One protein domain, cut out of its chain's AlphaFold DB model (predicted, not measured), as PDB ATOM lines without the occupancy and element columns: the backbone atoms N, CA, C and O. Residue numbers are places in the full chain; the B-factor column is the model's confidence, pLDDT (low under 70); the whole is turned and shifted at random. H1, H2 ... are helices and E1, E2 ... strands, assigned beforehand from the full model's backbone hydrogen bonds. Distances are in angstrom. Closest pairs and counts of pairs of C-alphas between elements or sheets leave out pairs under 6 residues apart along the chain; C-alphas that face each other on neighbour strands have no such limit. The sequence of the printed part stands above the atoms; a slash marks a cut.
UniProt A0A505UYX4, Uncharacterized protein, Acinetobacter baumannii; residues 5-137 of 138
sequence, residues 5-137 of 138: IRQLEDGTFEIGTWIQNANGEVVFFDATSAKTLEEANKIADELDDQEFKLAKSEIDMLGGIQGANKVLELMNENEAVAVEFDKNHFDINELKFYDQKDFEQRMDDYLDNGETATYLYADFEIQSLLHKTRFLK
ATOM      1  N   ILE A   5     179.267 232.357 181.078       93.56
ATOM      2  CA  ILE A   5     178.842 232.049 179.715       93.56
ATOM      3  C   ILE A   5     179.435 230.706 179.296       93.56
ATOM      4  O   ILE A   5     180.652 230.507 179.355       93.56
ATOM      5  N   ARG A   6     178.578 229.791 178.842       95.00
ATOM      6  CA  ARG A   6     178.944 228.475 178.313       95.00
ATOM      7  C   ARG A   6     178.567 228.399 176.836       95.00
ATOM      8  O   ARG A   6     177.404 228.543 176.489       95.00
ATOM      9  N   GLN A   7     179.542 228.165 175.962       95.25
ATOM     10  CA  GLN A   7     179.275 227.938 174.540       95.25
ATOM     11  C   GLN A   7     178.794 226.500 174.304       95.25
ATOM     12  O   GLN A   7     179.382 225.558 174.839       95.25
ATOM     13  N   LEU A   8     177.762 226.339 173.475       94.75
ATOM     14  CA  LEU A   8     177.214 225.051 173.054       94.75
ATOM     15  C   LEU A   8     177.752 224.607 171.687       94.75
ATOM     16  O   LEU A   8     178.283 225.398 170.903       94.75
ATOM     17  N   GLU A   9     177.587 223.317 171.386       95.12
ATOM     18  CA  GLU A   9     178.035 222.711 170.123       95.12
ATOM     19  C   GLU A   9     177.321 223.285 168.890       95.12
ATOM     20  O   GLU A   9     177.889 223.302 167.798       95.12
ATOM     21  N   ASP A  10     176.095 223.786 169.056       93.88
ATOM     22  CA  ASP A  10     175.300 224.397 167.986       93.88
ATOM     23  C   ASP A  10     175.679 225.863 167.695       93.88
ATOM     24  O   ASP A  10     175.106 226.493 166.804       93.88
ATOM     25  N   GLY A  11     176.667 226.402 168.419       91.81
ATOM     26  CA  GLY A  11     177.147 227.774 168.281       91.81
ATOM     27  C   GLY A  11     176.367 228.813 169.089       91.81
ATOM     28  O   GLY A  11     176.718 229.991 169.014       91.81
ATOM     29  N   THR A  12     175.355 228.407 169.860       95.56
ATOM     30  CA  THR A  12     174.671 229.273 170.831       95.56
ATOM     31  C   THR A  12     175.408 229.306 172.174       95.56
ATOM     32  O   THR A  12     176.406 228.609 172.384       95.56
ATOM     33  N   PHE A  13     174.954 230.174 173.073       96.00
ATOM     34  CA  PHE A  13     175.556 230.403 174.380       96.00
ATOM     35  C   PHE A  13     174.489 230.309 175.461       96.00
ATOM     36  O   PHE A  13     173.399 230.847 175.300       96.00
ATOM     37  N   GLU A  14     174.817 229.688 176.582       96.00
ATOM     38  CA  GLU A  14     174.008 229.725 177.794       96.00
ATOM     39  C   GLU A  14     174.661 230.639 178.825       96.00
ATOM     40  O   GLU A  14     175.889 230.725 178.910       96.00
ATOM     41  N   ILE A  15     173.828 231.301 179.620       94.62
ATOM     42  CA  ILE A  15     174.226 232.210 180.689       94.62
ATOM     43  C   ILE A  15     173.659 231.658 181.991       94.62
ATOM     44  O   ILE A  15     172.467 231.356 182.070       94.62
ATOM     45  N   GLY A  16     174.510 231.485 182.998       91.25
ATOM     46  CA  GLY A  16     174.138 230.797 184.229       91.25
ATOM     47  C   GLY A  16     175.277 230.708 185.237       91.25
ATOM     48  O   GLY A  16     176.188 231.529 185.234       91.25
ATOM     49  N   THR A  17     175.240 229.714 186.118       88.56
ATOM     50  CA  THR A  17     176.268 229.514 187.153       88.56
ATOM     51  C   THR A  17     176.703 228.054 187.216       88.56
ATOM     52  O   THR A  17     175.880 227.138 187.182       88.56
ATOM     53  N   TRP A  18     178.010 227.829 187.356       87.81
ATOM     54  CA  TRP A  18     178.567 226.534 187.739       87.81
ATOM     55  C   TRP A  18     178.356 226.291 189.235       87.81
ATOM     56  O   TRP A  18     178.888 227.018 190.074       87.81
ATOM     57  N   ILE A  19     177.602 225.246 189.567       86.25
ATOM     58  CA  ILE A  19     177.295 224.848 190.943       86.25
ATOM     59  C   ILE A  19     177.846 223.447 191.177       86.25
ATOM     60  O   ILE A  19     177.751 222.574 190.316       86.25
ATOM     61  N   GLN A  20     178.416 223.219 192.357       85.62
ATOM     62  CA  GLN A  20     178.739 221.873 192.805       85.62
ATOM     63  C   GLN A  20     177.511 221.269 193.495       85.62
ATOM     64  O   GLN A  20     177.011 221.829 194.470       85.62
ATOM     65  N   ASN A  21     176.996 220.152 192.984       83.44
ATOM     66  CA  ASN A  21     175.862 219.462 193.595       83.44
ATOM     67  C   ASN A  21     176.282 218.699 194.871       83.44
ATOM     68  O   ASN A  21     177.467 218.582 195.190       83.44
ATOM     69  N   ALA A  22     175.307 218.131 195.588       84.00
ATOM     70  CA  ALA A  22     175.544 217.377 196.826       84.00
ATOM     71  C   ALA A  22     176.462 216.146 196.654       84.00
ATOM     72  O   ALA A  22     177.050 215.681 197.627       84.00
ATOM     73  N   ASN A  23     176.619 215.637 195.427       89.06
ATOM     74  CA  ASN A  23     177.513 214.523 195.097       89.06
ATOM     75  C   ASN A  23     178.939 214.986 194.751       89.06
ATOM     76  O   ASN A  23     179.798 214.164 194.439       89.06
ATOM     77  N   GLY A  24     179.202 216.294 194.787       86.06
ATOM     78  CA  GLY A  24     180.484 216.880 194.415       86.06
ATOM     79  C   GLY A  24     180.664 217.096 192.910       86.06
ATOM     80  O   GLY A  24     181.752 217.495 192.493       86.06
ATOM     81  N   GLU A  25     179.637 216.861 192.094       92.12
ATOM     82  CA  GLU A  25     179.691 217.048 190.644       92.12
ATOM     83  C   GLU A  25     179.453 218.513 190.285       92.12
ATOM     84  O   GLU A  25     178.581 219.172 190.851       92.12
ATOM     85  N   VAL A  26     180.216 219.023 189.320       90.12
ATOM     86  CA  VAL A  26     180.068 220.394 188.825       90.12
ATOM     87  C   VAL A  26     179.051 220.398 187.686       90.12
ATOM     88  O   VAL A  26     179.288 219.813 186.631       90.12
ATOM     89  N   VAL A  27     177.918 221.058 187.909       89.94
ATOM     90  CA  VAL A  27     176.820 221.204 186.948       89.94
ATOM     91  C   VAL A  27     176.653 222.670 186.564       89.94
ATOM     92  O   VAL A  27     176.868 223.561 187.384       89.94
ATOM     93  N   PHE A  28     176.287 222.930 185.310       89.81
ATOM     94  CA  PHE A  28     175.913 224.272 184.868       89.81
ATOM     95  C   PHE A  28     174.404 224.417 185.006       89.81
ATOM     96  O   PHE A  28     173.667 223.621 184.425       89.81
ATOM     97  N   PHE A  29     173.965 225.401 185.781       87.50
ATOM     98  CA  PHE A  29     172.560 225.771 185.873       87.50
ATOM     99  C   PHE A  29     172.329 226.985 184.978       87.50
ATOM    100  O   PHE A  29     172.815 228.076 185.291       87.50
ATOM    101  N   ASP A  30     171.653 226.783 183.848       87.75
ATOM    102  CA  ASP A  30     171.345 227.840 182.895       87.75
ATOM    103  C   ASP A  30     170.150 228.680 183.366       87.75
ATOM    104  O   ASP A  30     169.124 228.167 183.807       87.75
ATOM    105  N   ALA A  31     170.298 230.001 183.286       85.75
ATOM    106  CA  ALA A  31     169.216 230.954 183.518       85.75
ATOM    107  C   ALA A  31     168.568 231.380 182.194       85.75
ATOM    108  O   ALA A  31     167.363 231.626 182.129       85.75
ATOM    109  N   THR A  32     169.375 231.513 181.138       93.12
ATOM    110  CA  THR A  32     168.937 231.962 179.812       93.12
ATOM    111  C   THR A  32     169.971 231.614 178.732       93.12
ATOM    112  O   THR A  32     171.031 231.058 179.023       93.12
ATOM    113  N   SER A  33     169.677 231.943 177.470       93.88
ATOM    114  CA  SER A  33     170.543 231.679 176.314       93.88
ATOM    115  C   SER A  33     170.630 232.868 175.351       93.88
ATOM    116  O   SER A  33     169.783 233.761 175.358       93.88
ATOM    117  N   ALA A  34     171.663 232.868 174.510       95.56
ATOM    118  CA  ALA A  34     171.955 233.887 173.509       95.56
ATOM    119  C   ALA A  34     172.479 233.260 172.211       95.56
ATOM    120  O   ALA A  34     173.104 232.195 172.213       95.56
ATOM    121  N   LYS A  35     172.260 233.933 171.077       96.12
ATOM    122  CA  LYS A  35     172.708 233.433 169.764       96.12
ATOM    123  C   LYS A  35     174.128 233.855 169.416       96.12
ATOM    124  O   LYS A  35     174.744 233.259 168.536       96.12
ATOM    125  N   THR A  36     174.630 234.907 170.053       95.94
ATOM    126  CA  THR A  36     175.974 235.437 169.821       95.94
ATOM    127  C   THR A  36     176.684 235.669 171.147       95.94
ATOM    128  O   THR A  36     176.048 235.898 172.175       95.94
ATOM    129  N   LEU A  37     178.017 235.653 171.118       93.56
ATOM    130  CA  LEU A  37     178.825 235.951 172.300       93.56
ATOM    131  C   LEU A  37     178.614 237.396 172.787       93.56
ATOM    132  O   LEU A  37     178.640 237.651 173.985       93.56
ATOM    133  N   GLU A  38     178.395 238.343 171.871       95.75
ATOM    134  CA  GLU A  38     178.112 239.744 172.215       95.75
ATOM    135  C   GLU A  38     176.799 239.876 172.998       95.75
ATOM    136  O   GLU A  38     176.757 240.542 174.030       95.75
ATOM    137  N   GLU A  39     175.746 239.189 172.547       95.81
ATOM    138  CA  GLU A  39     174.465 239.132 173.252       95.81
ATOM    139  C   GLU A  39     174.606 238.416 174.604       95.81
ATOM    140  O   GLU A  39     174.095 238.910 175.605       95.81
ATOM    141  N   ALA A  40     175.359 237.312 174.656       94.19
ATOM    142  CA  ALA A  40     175.610 236.572 175.891       94.19
ATOM    143  C   ALA A  40     176.308 237.430 176.958       94.19
ATOM    144  O   ALA A  40     175.870 237.443 178.105       94.19
ATOM    145  N   ASN A  41     177.354 238.177 176.576       91.69
ATOM    146  CA  ASN A  41     178.059 239.095 177.479       91.69
ATOM    147  C   ASN A  41     177.120 240.168 178.023       91.69
ATOM    148  O   ASN A  41     177.057 240.374 179.229       91.69
ATOM    149  N   LYS A  42     176.332 240.797 177.146       92.88
ATOM    150  CA  LYS A  42     175.381 241.828 177.564       92.88
ATOM    151  C   LYS A  42     174.346 241.290 178.558       92.88
ATOM    152  O   LYS A  42     174.043 241.957 179.540       92.88
ATOM    153  N   ILE A  43     173.801 240.101 178.302       92.00
ATOM    154  CA  ILE A  43     172.818 239.474 179.192       92.00
ATOM    155  C   ILE A  43     173.452 239.118 180.541       92.00
ATOM    156  O   ILE A  43     172.834 239.359 181.573       92.00
ATOM    157  N   ALA A  44     174.672 238.572 180.546       90.06
ATOM    158  CA  ALA A  44     175.389 238.255 181.779       90.06
ATOM    159  C   ALA A  44     175.614 239.509 182.643       90.06
ATOM    160  O   ALA A  44     175.282 239.490 183.828       90.06
ATOM    161  N   ASP A  45     176.068 240.610 182.035       88.06
ATOM    162  CA  ASP A  45     176.264 241.891 182.725       88.06
ATOM    163  C   ASP A  45     174.940 242.441 183.293       88.06
ATOM    164  O   ASP A  45     174.882 242.893 184.437       88.06
ATOM    165  N   GLU A  46     173.848 242.383 182.521       89.31
ATOM    166  CA  GLU A  46     172.528 242.849 182.969       89.31
ATOM    167  C   GLU A  46     171.975 242.019 184.138       89.31
ATOM    168  O   GLU A  46     171.360 242.583 185.049       89.31
ATOM    169  N   LEU A  47     172.188 240.700 184.130       87.44
ATOM    170  CA  LEU A  47     171.800 239.816 185.229       87.44
ATOM    171  C   LEU A  47     172.622 240.107 186.490       87.44
ATOM    172  O   LEU A  47     172.041 240.252 187.566       87.44
ATOM    173  N   ASP A  48     173.938 240.274 186.359       85.50
ATOM    174  CA  ASP A  48     174.821 240.633 187.475       85.50
ATOM    175  C   ASP A  48     174.411 241.972 188.112       85.50
ATOM    176  O   ASP A  48     174.302 242.085 189.337       85.50
ATOM    177  N   ASP A  49     174.091 242.972 187.289       86.62
ATOM    178  CA  ASP A  49     173.594 244.275 187.737       86.62
ATOM    179  C   ASP A  49     172.257 244.174 188.486       86.62
ATOM    180  O   ASP A  49     172.020 244.895 189.466       86.62
ATOM    181  N   GLN A  50     171.344 243.325 188.013       87.88
ATOM    182  CA  GLN A  50     170.057 243.095 188.670       87.88
ATOM    183  C   GLN A  50     170.244 242.388 190.010       87.88
ATOM    184  O   GLN A  50     169.705 242.850 191.018       87.88
ATOM    185  N   GLU A  51     171.053 241.329 190.045       86.94
ATOM    186  CA  GLU A  51     171.393 240.626 191.279       86.94
ATOM    187  C   GLU A  51     172.041 241.559 192.304       86.94
ATOM    188  O   GLU A  51     171.704 241.500 193.489       86.94
ATOM    189  N   PHE A  52     172.931 242.453 191.865       86.81
ATOM    190  CA  PHE A  52     173.521 243.462 192.738       86.81
ATOM    191  C   PHE A  52     172.469 244.395 193.328       86.81
ATOM    192  O   PHE A  52     172.470 244.646 194.533       86.81
ATOM    193  N   LYS A  53     171.585 244.940 192.483       89.56
ATOM    194  CA  LYS A  53     170.550 245.892 192.912       89.56
ATOM    195  C   LYS A  53     169.599 245.255 193.917       89.56
ATOM    196  O   LYS A  53     169.282 245.899 194.916       89.56
ATOM    197  N   LEU A  54     169.198 244.006 193.682       91.00
ATOM    198  CA  LEU A  54     168.381 243.231 194.614       91.00
ATOM    199  C   LEU A  54     169.123 243.014 195.934       91.00
ATOM    200  O   LEU A  54     168.633 243.430 196.981       91.00
ATOM    201  N   ALA A  55     170.352 242.491 195.879       90.75
ATOM    202  CA  ALA A  55     171.135 242.234 197.083       90.75
ATOM    203  C   ALA A  55     171.376 243.511 197.902       90.75
ATOM    204  O   ALA A  55     171.297 243.503 199.128       90.75
ATOM    205  N   LYS A  56     171.637 244.633 197.226       91.56
ATOM    206  CA  LYS A  56     171.782 245.937 197.868       91.56
ATOM    207  C   LYS A  56     170.483 246.388 198.528       91.56
ATOM    208  O   LYS A  56     170.534 246.840 199.665       91.56
ATOM    209  N   SER A  57     169.350 246.260 197.841       92.44
ATOM    210  CA  SER A  57     168.045 246.631 198.391       92.44
ATOM    211  C   SER A  57     167.740 245.860 199.676       92.44
ATOM    212  O   SER A  57     167.275 246.454 200.641       92.44
ATOM    213  N   GLU A  58     168.025 244.560 199.710       93.19
ATOM    214  CA  GLU A  58     167.814 243.723 200.898       93.19
ATOM    215  C   GLU A  58     168.774 244.068 202.041       93.19
ATOM    216  O   GLU A  58     168.359 244.192 203.191       93.19
ATOM    217  N   ILE A  59     170.048 244.335 201.740       93.44
ATOM    218  CA  ILE A  59     170.990 244.833 202.751       93.44
ATOM    219  C   ILE A  59     170.557 246.194 203.299       93.44
ATOM    220  O   ILE A  59     170.675 246.429 204.498       93.44
ATOM    221  N   ASP A  60     170.042 247.089 202.458       92.31
ATOM    222  CA  ASP A  60     169.533 248.388 202.900       92.31
ATOM    223  C   ASP A  60     168.306 248.225 203.824       92.31
ATOM    224  O   ASP A  60     168.190 248.970 204.798       92.31
ATOM    225  N   MET A  61     167.458 247.206 203.605       92.81
ATOM    226  CA  MET A  61     166.374 246.840 204.535       92.81
ATOM    227  C   MET A  61     166.897 246.371 205.900       92.81
ATOM    228  O   MET A  61     166.252 246.626 206.910       92.81
ATOM    229  N   LEU A  62     168.085 245.764 205.950       93.38
ATOM    230  CA  LEU A  62     168.774 245.354 207.181       93.38
ATOM    231  C   LEU A  62     169.590 246.489 207.832       93.38
ATOM    232  O   LEU A  62     170.542 246.233 208.568       93.38
ATOM    233  N   GLY A  63     169.281 247.756 207.539       92.00
ATOM    234  CA  GLY A  63     170.046 248.902 208.046       92.00
ATOM    235  C   GLY A  63     171.396 249.095 207.340       92.00
ATOM    236  O   GLY A  63     172.346 249.635 207.917       92.00
ATOM    237  N   GLY A  64     171.501 248.640 206.092       92.75
ATOM    238  CA  GLY A  64     172.713 248.696 205.284       92.75
ATOM    239  C   GLY A  64     173.783 247.702 205.740       92.75
ATOM    240  O   GLY A  64     173.576 246.856 206.607       92.75
ATOM    241  N   ILE A  65     174.991 247.827 205.180       93.12
ATOM    242  CA  ILE A  65     176.110 246.910 205.474       93.12
ATOM    243  C   ILE A  65     176.414 246.847 206.980       93.12
ATOM    244  O   ILE A  65     176.740 245.783 207.500       93.12
ATOM    245  N   GLN A  66     176.348 247.977 207.690       93.00
ATOM    246  CA  GLN A  66     176.618 248.008 209.130       93.00
ATOM    247  C   GLN A  66     175.529 247.284 209.922       93.00
ATOM    248  O   GLN A  66     175.869 246.465 210.774       93.00
ATOM    249  N   GLY A  67     174.255 247.531 209.607       94.62
ATOM    250  CA  GLY A  67     173.137 246.842 210.242       94.62
ATOM    251  C   GLY A  67     173.165 245.338 209.974       94.62
ATOM    252  O   GLY A  67     173.152 244.565 210.924       94.62
ATOM    253  N   ALA A  68     173.376 244.908 208.728       95.94
ATOM    254  CA  ALA A  68     173.484 243.492 208.373       95.94
ATOM    255  C   ALA A  68     174.640 242.767 209.095       95.94
ATOM    256  O   ALA A  68     174.463 241.653 209.583       95.94
ATOM    257  N   ASN A  69     175.818 243.395 209.232       95.94
ATOM    258  CA  ASN A  69     176.894 242.805 210.043       95.94
ATOM    259  C   ASN A  69     176.516 242.744 211.533       95.94
ATOM    260  O   ASN A  69     176.878 241.781 212.203       95.94
ATOM    261  N   LYS A  70     175.797 243.751 212.057       97.06
ATOM    262  CA  LYS A  70     175.349 243.744 213.455       97.06
ATOM    263  C   LYS A  70     174.306 242.657 213.710       97.06
ATOM    264  O   LYS A  70     174.364 242.003 214.742       97.06
ATOM    265  N   VAL A  71     173.398 242.436 212.763       97.19
ATOM    266  CA  VAL A  71     172.432 241.333 212.796       97.19
ATOM    267  C   VAL A  71     173.163 239.994 212.893       97.19
ATOM    268  O   VAL A  71     172.863 239.225 213.795       97.19
ATOM    269  N   LEU A  72     174.173 239.746 212.048       97.44
ATOM    270  CA  LEU A  72     174.973 238.514 212.110       97.44
ATOM    271  C   LEU A  72     175.701 238.333 213.451       97.44
ATOM    272  O   LEU A  72     175.762 237.221 213.971       97.44
ATOM    273  N   GLU A  73     176.242 239.411 214.024       97.50
ATOM    274  CA  GLU A  73     176.858 239.375 215.356       97.50
ATOM    275  C   GLU A  73     175.833 238.965 216.424       97.50
ATOM    276  O   GLU A  73     176.094 238.046 217.197       97.50
ATOM    277  N   LEU A  74     174.647 239.583 216.417       97.81
ATOM    278  CA  LEU A  74     173.568 239.260 217.354       97.81
ATOM    279  C   LEU A  74     173.047 237.833 217.165       97.81
ATOM    280  O   LEU A  74     172.780 237.156 218.152       97.81
ATOM    281  N   MET A  75     172.932 237.347 215.927       97.50
ATOM    282  CA  MET A  75     172.555 235.956 215.661       97.50
ATOM    283  C   MET A  75     173.554 234.989 216.297       97.50
ATOM    284  O   MET A  75     173.151 234.063 216.991       97.50
ATOM    285  N   ASN A  76     174.855 235.251 216.148       96.94
ATOM    286  CA  ASN A  76     175.895 234.443 216.779       96.94
ATOM    287  C   ASN A  76     175.859 234.528 218.319       96.94
ATOM    288  O   ASN A  76     176.031 233.513 218.985       96.94
ATOM    289  N   GLU A  77     175.613 235.710 218.896       97.12
ATOM    290  CA  GLU A  77     175.447 235.886 220.351       97.12
ATOM    291  C   GLU A  77     174.237 235.121 220.915       97.12
ATOM    292  O   GLU A  77     174.279 234.671 222.059       97.12
ATOM    293  N   ASN A  78     173.173 234.972 220.120       96.25
ATOM    294  CA  ASN A  78     171.940 234.279 220.500       96.25
ATOM    295  C   ASN A  78     171.904 232.806 220.050       96.25
ATOM    296  O   ASN A  78     170.861 232.173 220.186       96.25
ATOM    297  N   GLU A  79     173.004 232.265 219.507       96.06
ATOM    298  CA  GLU A  79     173.069 230.905 218.934       96.06
ATOM    299  C   GLU A  79     171.958 230.633 217.892       96.06
ATOM    300  O   GLU A  79     171.437 229.523 217.768       96.06
ATOM    301  N   ALA A  80     171.591 231.665 217.129       97.25
ATOM    302  CA  ALA A  80     170.491 231.648 216.175       97.25
ATOM    303  C   ALA A  80     170.968 231.436 214.734       97.25
ATOM    304  O   ALA A  80     172.011 231.945 214.322       97.25
ATOM    305  N   VAL A  81     170.152 230.736 213.945       96.81
ATOM    306  CA  VAL A  81     170.384 230.484 212.511       96.81
ATOM    307  C   VAL A  81     169.547 231.388 211.611       96.81
ATOM    308  O   VAL A  81     169.853 231.524 210.429       96.81
ATOM    309  N   ALA A  82     168.511 232.031 212.157       97.12
ATOM    310  CA  ALA A  82     167.669 232.967 211.422       97.12
ATOM    311  C   ALA A  82     167.190 234.144 212.282       97.12
ATOM    312  O   ALA A  82     167.179 234.089 213.516       97.12
ATOM    313  N   VAL A  83     166.789 235.216 211.603       96.69
ATOM    314  CA  VAL A  83     166.256 236.444 212.194       96.69
ATOM    315  C   VAL A  83     164.978 236.885 211.482       96.69
ATOM    316  O   VAL A  83     164.899 236.839 210.256       96.69
ATOM    317  N   GLU A  84     163.986 237.339 212.246       95.25
ATOM    318  CA  GLU A  84     162.733 237.908 211.737       95.25
ATOM    319  C   GLU A  84     162.569 239.376 212.159       95.25
ATOM    320  O   GLU A  84     162.869 239.738 213.302       95.25
ATOM    321  N   PHE A  85     162.038 240.206 211.257       94.44
ATOM    322  CA  PHE A  85     161.639 241.595 211.526       94.44
ATOM    323  C   PHE A  85     160.469 242.048 210.634       94.44
ATOM    324  O   PHE A  85     160.142 241.394 209.645       94.44
ATOM    325  N   ASP A  86     159.806 243.155 210.983       91.50
ATOM    326  CA  ASP A  86     158.675 243.703 210.214       91.50
ATOM    327  C   ASP A  86     159.140 244.257 208.856       91.50
ATOM    328  O   ASP A  86     160.111 245.012 208.770       91.50
ATOM    329  N   LYS A  87     158.417 243.930 207.776       88.12
ATOM    330  CA  LYS A  87     158.747 244.398 206.418       88.12
ATOM    331  C   LYS A  87     158.745 245.923 206.274       88.12
ATOM    332  O   LYS A  87     159.416 246.453 205.391       88.12
ATOM    333  N   ASN A  88     157.982 246.628 207.106       87.38
ATOM    334  CA  ASN A  88     157.815 248.080 207.059       87.38
ATOM    335  C   ASN A  88     158.690 248.818 208.077       87.38
ATOM    336  O   ASN A  88     158.757 250.050 208.037       87.38
ATOM    337  N   HIS A  89     159.328 248.099 209.003       89.00
ATOM    338  CA  HIS A  89     160.102 248.703 210.076       89.00
ATOM    339  C   HIS A  89     161.263 247.805 210.506       89.00
ATOM    340  O   HIS A  89     161.073 246.776 211.149       89.00
ATOM    341  N   PHE A  90     162.479 248.238 210.180       93.00
ATOM    342  CA  PHE A  90     163.691 247.632 210.714       93.00
ATOM    343  C   PHE A  90     164.147 248.378 211.974       93.00
ATOM    344  O   PHE A  90     164.572 249.535 211.891       93.00
ATOM    345  N   ASP A  91     164.103 247.694 213.119       94.19
ATOM    346  CA  ASP A  91     164.735 248.103 214.377       94.19
ATOM    347  C   ASP A  91     165.550 246.931 214.934       94.19
ATOM    348  O   ASP A  91     165.037 245.834 215.161       94.19
ATOM    349  N   ILE A  92     166.838 247.178 215.176       93.25
ATOM    350  CA  ILE A  92     167.781 246.185 215.698       93.25
ATOM    351  C   ILE A  92     167.358 245.632 217.072       93.25
ATOM    352  O   ILE A  92     167.735 244.518 217.428       93.25
ATOM    353  N   ASN A  93     166.585 246.393 217.852       93.12
ATOM    354  CA  ASN A  93     166.145 245.998 219.191       93.12
ATOM    355  C   ASN A  93     164.856 245.162 219.179       93.12
ATOM    356  O   ASN A  93     164.501 244.589 220.206       93.12
ATOM    357  N   GLU A  94     164.159 245.098 218.041       95.25
ATOM    358  CA  GLU A  94     162.898 244.361 217.873       95.25
ATOM    359  C   GLU A  94     163.080 243.050 217.090       95.25
ATOM    360  O   GLU A  94     162.106 242.362 216.778       95.25
ATOM    361  N   LEU A  95     164.329 242.687 216.786       96.00
ATOM    362  CA  LEU A  95     164.661 241.457 216.078       96.00
ATOM    363  C   LEU A  95     164.260 240.225 216.886       96.00
ATOM    364  O   LEU A  95     164.559 240.112 218.078       96.00
ATOM    365  N   LYS A  96     163.641 239.261 216.206       96.31
ATOM    366  CA  LYS A  96     163.413 237.926 216.760       96.31
ATOM    367  C   LYS A  96     164.443 236.969 216.199       96.31
ATOM    368  O   LYS A  96     164.630 236.910 214.988       96.31
ATOM    369  N   PHE A  97     165.067 236.203 217.078       97.12
ATOM    370  CA  PHE A  97     166.099 235.239 216.732       97.12
ATOM    371  C   PHE A  97     165.550 233.822 216.862       97.12
ATOM    372  O   PHE A  97     164.807 233.536 217.801       97.12
ATOM    373  N   TYR A  98     165.920 232.958 215.922       97.00
ATOM    374  CA  TYR A  98     165.451 231.579 215.853       97.00
ATOM    375  C   TYR A  98     166.642 230.631 215.862       97.00
ATOM    376  O   TYR A  98     167.547 230.761 215.033       97.00
ATOM    377  N   ASP A  99     166.626 229.665 216.778       96.69
ATOM    378  CA  ASP A  99     167.498 228.498 216.676       96.69
ATOM    379  C   ASP A  99     167.060 227.597 215.505       96.69
ATOM    380  O   ASP A  99     166.048 227.850 214.845       96.69
ATOM    381  N   GLN A 100     167.824 226.540 215.220       94.44
ATOM    382  CA  GLN A 100     167.543 225.645 214.093       94.44
ATOM    383  C   GLN A 100     166.129 225.046 214.134       94.44
ATOM    384  O   GLN A 100     165.471 224.949 213.101       94.44
ATOM    385  N   LYS A 101     165.660 224.644 215.317       94.94
ATOM    386  CA  LYS A 101     164.378 223.955 215.463       94.94
ATOM    387  C   LYS A 101     163.218 224.936 215.307       94.94
ATOM    388  O   LYS A 101     162.239 224.626 214.628       94.94
ATOM    389  N   ASP A 102     163.326 226.103 215.931       94.75
ATOM    390  CA  ASP A 102     162.305 227.140 215.837       94.75
ATOM    391  C   ASP A 102     162.261 227.741 214.425       94.75
ATOM    392  O   ASP A 102     161.181 228.088 213.944       94.75
ATOM    393  N   PHE A 103     163.401 227.809 213.728       93.50
ATOM    394  CA  PHE A 103     163.467 228.210 212.324       93.50
ATOM    395  C   PHE A 103     162.727 227.227 211.412       93.50
ATOM    396  O   PHE A 103     161.886 227.661 210.631       93.50
ATOM    397  N   GLU A 104     162.977 225.920 211.536       91.94
ATOM    398  CA  GLU A 104     162.287 224.885 210.748       91.94
ATOM    399  C   GLU A 104     160.766 224.956 210.931       91.94
ATOM    400  O   GLU A 104     160.029 225.043 209.949       91.94
ATOM    401  N   GLN A 105     160.297 225.035 212.181       90.69
ATOM    402  CA  GLN A 105     158.868 225.178 212.471       90.69
ATOM    403  C   GLN A 105     158.295 226.480 211.901       90.69
ATOM    404  O   GLN A 105     157.205 226.491 211.329       90.69
ATOM    405  N   ARG A 106     159.026 227.593 212.046       89.56
ATOM    406  CA  ARG A 106     158.603 228.874 211.481       89.56
ATOM    407  C   ARG A 106     158.484 228.779 209.963       89.56
ATOM    408  O   ARG A 106     157.593 229.410 209.395       89.56
ATOM    409  N   MET A 107     159.354 228.002 209.323       87.50
ATOM    410  CA  MET A 107     159.368 227.822 207.881       87.50
ATOM    411  C   MET A 107     158.184 227.008 207.367       87.50
ATOM    412  O   MET A 107     157.561 227.415 206.384       87.50
ATOM    413  N   ASP A 108     157.805 225.959 208.092       87.06
ATOM    414  CA  ASP A 108     156.564 225.221 207.845       87.06
ATOM    415  C   ASP A 108     155.341 226.155 207.943       87.06
ATOM    416  O   ASP A 108     154.513 226.201 207.030       87.06
ATOM    417  N   ASP A 109     155.278 227.007 208.974       84.75
ATOM    418  CA  ASP A 109     154.172 227.963 209.145       84.75
ATOM    419  C   ASP A 109     154.074 228.976 207.988       84.75
ATOM    420  O   ASP A 109     152.978 229.408 207.623       84.75
ATOM    421  N   TYR A 110     155.209 229.402 207.428       81.62
ATOM    422  CA  TYR A 110     155.256 230.297 206.265       81.62
ATOM    423  C   TYR A 110     154.724 229.615 205.000       81.62
ATOM    424  O   TYR A 110     153.967 230.230 204.247       81.62
ATOM    425  N   LEU A 111     155.111 228.358 204.769       80.88
ATOM    426  CA  LEU A 111     154.666 227.583 203.609       80.88
ATOM    427  C   LEU A 111     153.153 227.330 203.647       80.88
ATOM    428  O   LEU A 111     152.498 227.403 202.606       80.88
ATOM    429  N   ASP A 112     152.598 227.111 204.839       82.12
ATOM    430  CA  ASP A 112     151.174 226.823 205.026       82.12
ATOM    431  C   ASP A 112     150.277 228.073 204.972       82.12
ATOM    432  O   ASP A 112     149.131 227.994 204.520       82.12
ATOM    433  N   ASN A 113     150.772 229.237 205.420       75.56
ATOM    434  CA  ASN A 113     149.947 230.443 205.598       75.56
ATOM    435  C   ASN A 113     150.174 231.552 204.550       75.56
ATOM    436  O   ASN A 113     149.408 232.519 204.522       75.56
ATOM    437  N   GLY A 114     151.170 231.424 203.668       71.12
ATOM    438  CA  GLY A 114     151.463 232.407 202.619       71.12
ATOM    439  C   GLY A 114     152.251 233.632 203.108       71.12
ATOM    440  O   GLY A 114     153.010 233.560 204.073       71.12
ATOM    441  N   GLU A 115     152.120 234.771 202.410       68.69
ATOM    442  CA  GLU A 115     152.895 235.983 202.724       68.69
ATOM    443  C   GLU A 115     152.613 236.512 204.135       68.69
ATOM    444  O   GLU A 115     151.486 236.873 204.479       68.69
ATOM    445  N   THR A 116     153.672 236.659 204.930       76.19
ATOM    446  CA  THR A 116     153.613 237.315 206.237       76.19
ATOM    447  C   THR A 116     154.002 238.793 206.128       76.19
ATOM    448  O   THR A 116     154.642 239.236 205.165       76.19
ATOM    449  N   ALA A 117     153.653 239.567 207.159       84.00
ATOM    450  CA  ALA A 117     154.082 240.957 207.330       84.00
ATOM    451  C   ALA A 117     155.558 241.097 207.762       84.00
ATOM    452  O   ALA A 117     156.012 242.202 208.048       84.00
ATOM    453  N   THR A 118     156.310 239.996 207.810       89.06
ATOM    454  CA  THR A 118     157.686 239.944 208.310       89.06
ATOM    455  C   THR A 118     158.650 239.400 207.260       89.06
ATOM    456  O   THR A 118     158.291 238.541 206.449       89.06
ATOM    457  N   TYR A 119     159.879 239.904 207.267       90.75
ATOM    458  CA  TYR A 119     161.002 239.251 206.605       90.75
ATOM    459  C   TYR A 119     161.632 238.250 207.562       90.75
ATOM    460  O   TYR A 119     161.781 238.547 208.744       90.75
ATOM    461  N   LEU A 120     162.009 237.092 207.030       93.06
ATOM    462  CA  LEU A 120     162.764 236.057 207.719       93.06
ATOM    463  C   LEU A 120     164.018 235.795 206.889       93.06
ATOM    464  O   LEU A 120     163.899 235.494 205.705       93.06
ATOM    465  N   TYR A 121     165.183 235.948 207.507       93.94
ATOM    466  CA  TYR A 121     166.477 235.749 206.866       93.94
ATOM    467  C   TYR A 121     167.309 234.753 207.659       93.94
ATOM    468  O   TYR A 121     167.523 234.939 208.858       93.94
ATOM    469  N   ALA A 122     167.820 233.731 206.985       95.69
ATOM    470  CA  ALA A 122     168.840 232.854 207.532       95.69
ATOM    471  C   ALA A 122     170.232 233.506 207.473       95.69
ATOM    472  O   ALA A 122     170.506 234.397 206.661       95.69
ATOM    473  N   ASP A 123     171.146 233.044 208.323       94.44
ATOM    474  CA  ASP A 123     172.507 233.577 208.424       94.44
ATOM    475  C   ASP A 123     173.258 233.527 207.079       94.44
ATOM    476  O   ASP A 123     173.888 234.508 206.667       94.44
ATOM    477  N   PHE A 124     173.134 232.415 206.351       92.56
ATOM    478  CA  PHE A 124     173.766 232.206 205.053       92.56
ATOM    479  C   PHE A 124     173.216 233.156 203.981       92.56
ATOM    480  O   PHE A 124     173.957 233.556 203.079       92.56
ATOM    481  N   GLU A 125     171.945 233.558 204.077       93.94
ATOM    482  CA  GLU A 125     171.329 234.508 203.149       93.94
ATOM    483  C   GLU A 125     171.927 235.895 203.355       93.94
ATOM    484  O   GLU A 125     172.426 236.498 202.405       93.94
ATOM    485  N   ILE A 126     171.996 236.365 204.604       94.69
ATOM    486  CA  ILE A 126     172.601 237.663 204.933       94.69
ATOM    487  C   ILE A 126     174.075 237.689 204.511       94.69
ATOM    488  O   ILE A 126     174.542 238.666 203.914       94.69
ATOM    489  N   GLN A 127     174.817 236.607 204.758       92.88
ATOM    490  CA  GLN A 127     176.207 236.480 204.310       92.88
ATOM    491  C   GLN A 127     176.327 236.514 202.778       92.88
ATOM    492  O   GLN A 127     177.207 237.199 202.246       92.88
ATOM    493  N   SER A 128     175.435 235.826 202.061       90.62
ATOM    494  CA  SER A 128     175.381 235.825 200.594       90.62
ATOM    495  C   SER A 128     175.086 237.220 200.038       90.62
ATOM    496  O   SER A 128     175.789 237.696 199.141       90.62
ATOM    497  N   LEU A 129     174.119 237.934 200.616       92.06
ATOM    498  CA  LEU A 129     173.777 239.309 200.251       92.06
ATOM    499  C   LEU A 129     174.950 240.271 200.503       92.06
ATOM    500  O   LEU A 129     175.315 241.069 199.632       92.06
ATOM    501  N   LEU A 130     175.616 240.159 201.656       91.62
ATOM    502  CA  LEU A 130     176.827 240.923 201.973       91.62
ATOM    503  C   LEU A 130     177.974 240.618 201.003       91.62
ATOM    504  O   LEU A 130     178.733 241.514 200.629       91.62
ATOM    505  N   HIS A 131     178.113 239.366 200.576       87.62
ATOM    506  CA  HIS A 131     179.098 238.982 199.575       87.62
ATOM    507  C   HIS A 131     178.763 239.620 198.218       87.62
ATOM    508  O   HIS A 131     179.583 240.356 197.669       87.62
ATOM    509  N   LYS A 132     177.539 239.441 197.705       85.31
ATOM    510  CA  LYS A 132     177.100 240.031 196.427       85.31
ATOM    511  C   LYS A 132     177.272 241.555 196.402       85.31
ATOM    512  O   LYS A 132     177.779 242.103 195.425       85.31
ATOM    513  N   THR A 133     176.951 242.236 197.501       83.38
ATOM    514  CA  THR A 133     177.097 243.700 197.611       83.38
ATOM    515  C   THR A 133     178.549 244.189 197.706       83.38
ATOM    516  O   THR A 133     178.830 245.334 197.348       83.38
ATOM    517  N   ARG A 134     179.494 243.358 198.170       70.62
ATOM    518  CA  ARG A 134     180.932 243.696 198.213       70.62
ATOM    519  C   ARG A 134     181.642 243.457 196.882       70.62
ATOM    520  O   ARG A 134     182.527 244.234 196.538       70.62
ATOM    521  N   PHE A 135     181.283 242.393 196.165       57.38
ATOM    522  CA  PHE A 135     182.006 241.951 194.969       57.38
ATOM    523  C   PHE A 135     181.673 242.749 193.702       57.38
ATOM    524  O   PHE A 135     182.536 242.884 192.845       57.38
ATOM    525  N   LEU A 136     180.481 243.341 193.611       52.84
ATOM    526  CA  LEU A 136     180.037 244.107 192.432       52.84
ATOM    527  C   LEU A 136     180.306 245.619 192.567       52.84
ATOM    528  O   LEU A 136     179.726 246.443 191.869       52.84
ATOM    529  N   LYS A 137     181.187 246.005 193.500       41.44
ATOM    530  CA  LYS A 137     181.596 247.398 193.737       41.44
ATOM    531  C   LYS A 137     182.810 247.836 192.897       41.44
ATOM    532  O   LYS A 137     183.409 248.861 193.229       41.44
TER     533      LYS A 137
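What this domain is: This is residues 5 to 137 of the 138 residues of an uncharacterized protein of Acinetobacter baumannii (UniProt A0A505UYX4). Two small lobes sit at the two ends of one long helix, H1, like the weights of a dumbbell. In the first, the sheet E1 E2 E3 packs on residues 37 to 47 of H1; in the second, the sheet E5 E4 E6 has H2 over one face and H3 over the other, and H4 folds back to pack on residues 51 to 59 of H1. The printed part has 133 residues, with four named helices and six named strands in the order E1 E2 E3 H1 H2 E4 E5 H3 E6 H4; both sheets, ordered E1 - E2 - E3 and E5 - E4 - E6, are antiparallel. The class is mixed, helices and strands, and the whole is loose, with a radius of gyration of the C-alphas of 18.4 A and an elongated outline of 54 by 33 by 27 A.

How they stand to each other: Begin with E1, residues 5 to 7, E2, residues 13 to 20, and E3, residues 26 to 34, a meander, each strand the antiparallel neighbour of the one before. Look at N 6 and O 14, 2.8 A apart, and at N 17 and O 29, 3.0 A apart, both within hydrogen-bond range. E2 bends by 59 degrees at residue 16 and E3 by 73 degrees at residue 31. H1, residues 37 to 61, is on one face of this sheet, making two layers, a helix over a sheet, at a height of 10.9 A; the closest C-alphas of E2 and H1 are those of Ile 15 and Ala 44, 6.3 A apart. H1 and H2, residues 64 to 77, only just touch, and only at the corner, at Ile 59 and Ile 65, whose C-alphas are 6.2 A apart. Next find the inner strand E4, residues 82 to 86, with E5, residues 96 to 98, and E6, residues 118 to 122, as edge strands. N 84 and O 96 are 2.8 A apart and N 83 and O 121 2.9 A, within hydrogen-bond range. H3, residues 100 to 113, and H2 are on opposite faces of this sheet; the closest C-alphas of E4 and H3 are those of Ala 82 and Phe 103, 6.4 A apart. E5, H3 and E6 form a split strand-helix-strand unit, two strands running the same way with E4 between them, and its crossover is right-handed. H4, residues 123 to 135, touches H1 at Ala 55 and Leu 129, their closest C-alphas, 5.1 A apart, at a steep tilt of 55 degrees, opposite ways. It touches H2 at a shallow tilt of 31 degrees, opposite ways, with the C-alphas of Leu 72 and Asp 123 closest at 6.6 A. In H1, H2, H3 and H4 every O i to N i+4 pair is within hydrogen-bond range.

Where its parts are: Find C-alpha 5 at (178.842, 232.049, 179.715), where E1 begins. H1 runs 36.2 A from C-alpha 37 at (178.825, 235.951, 172.300) to C-alpha 61; E2 measures 20.6 A, E3 22.0 A, H2 20.0 A and H3 20.1 A. H4, 18.5 A long, ends at C-alpha 135, (182.006, 241.951, 194.969).

The domain as a whole: The C-alphas of Asp 10 and Asn 93, the two farthest apart, are 56.3 A from each other. The printed part has no cut, and no link is long. The mean pLDDT of the printed part is 90.3; look for values under 70 at residue 115 and residues 135 to 137.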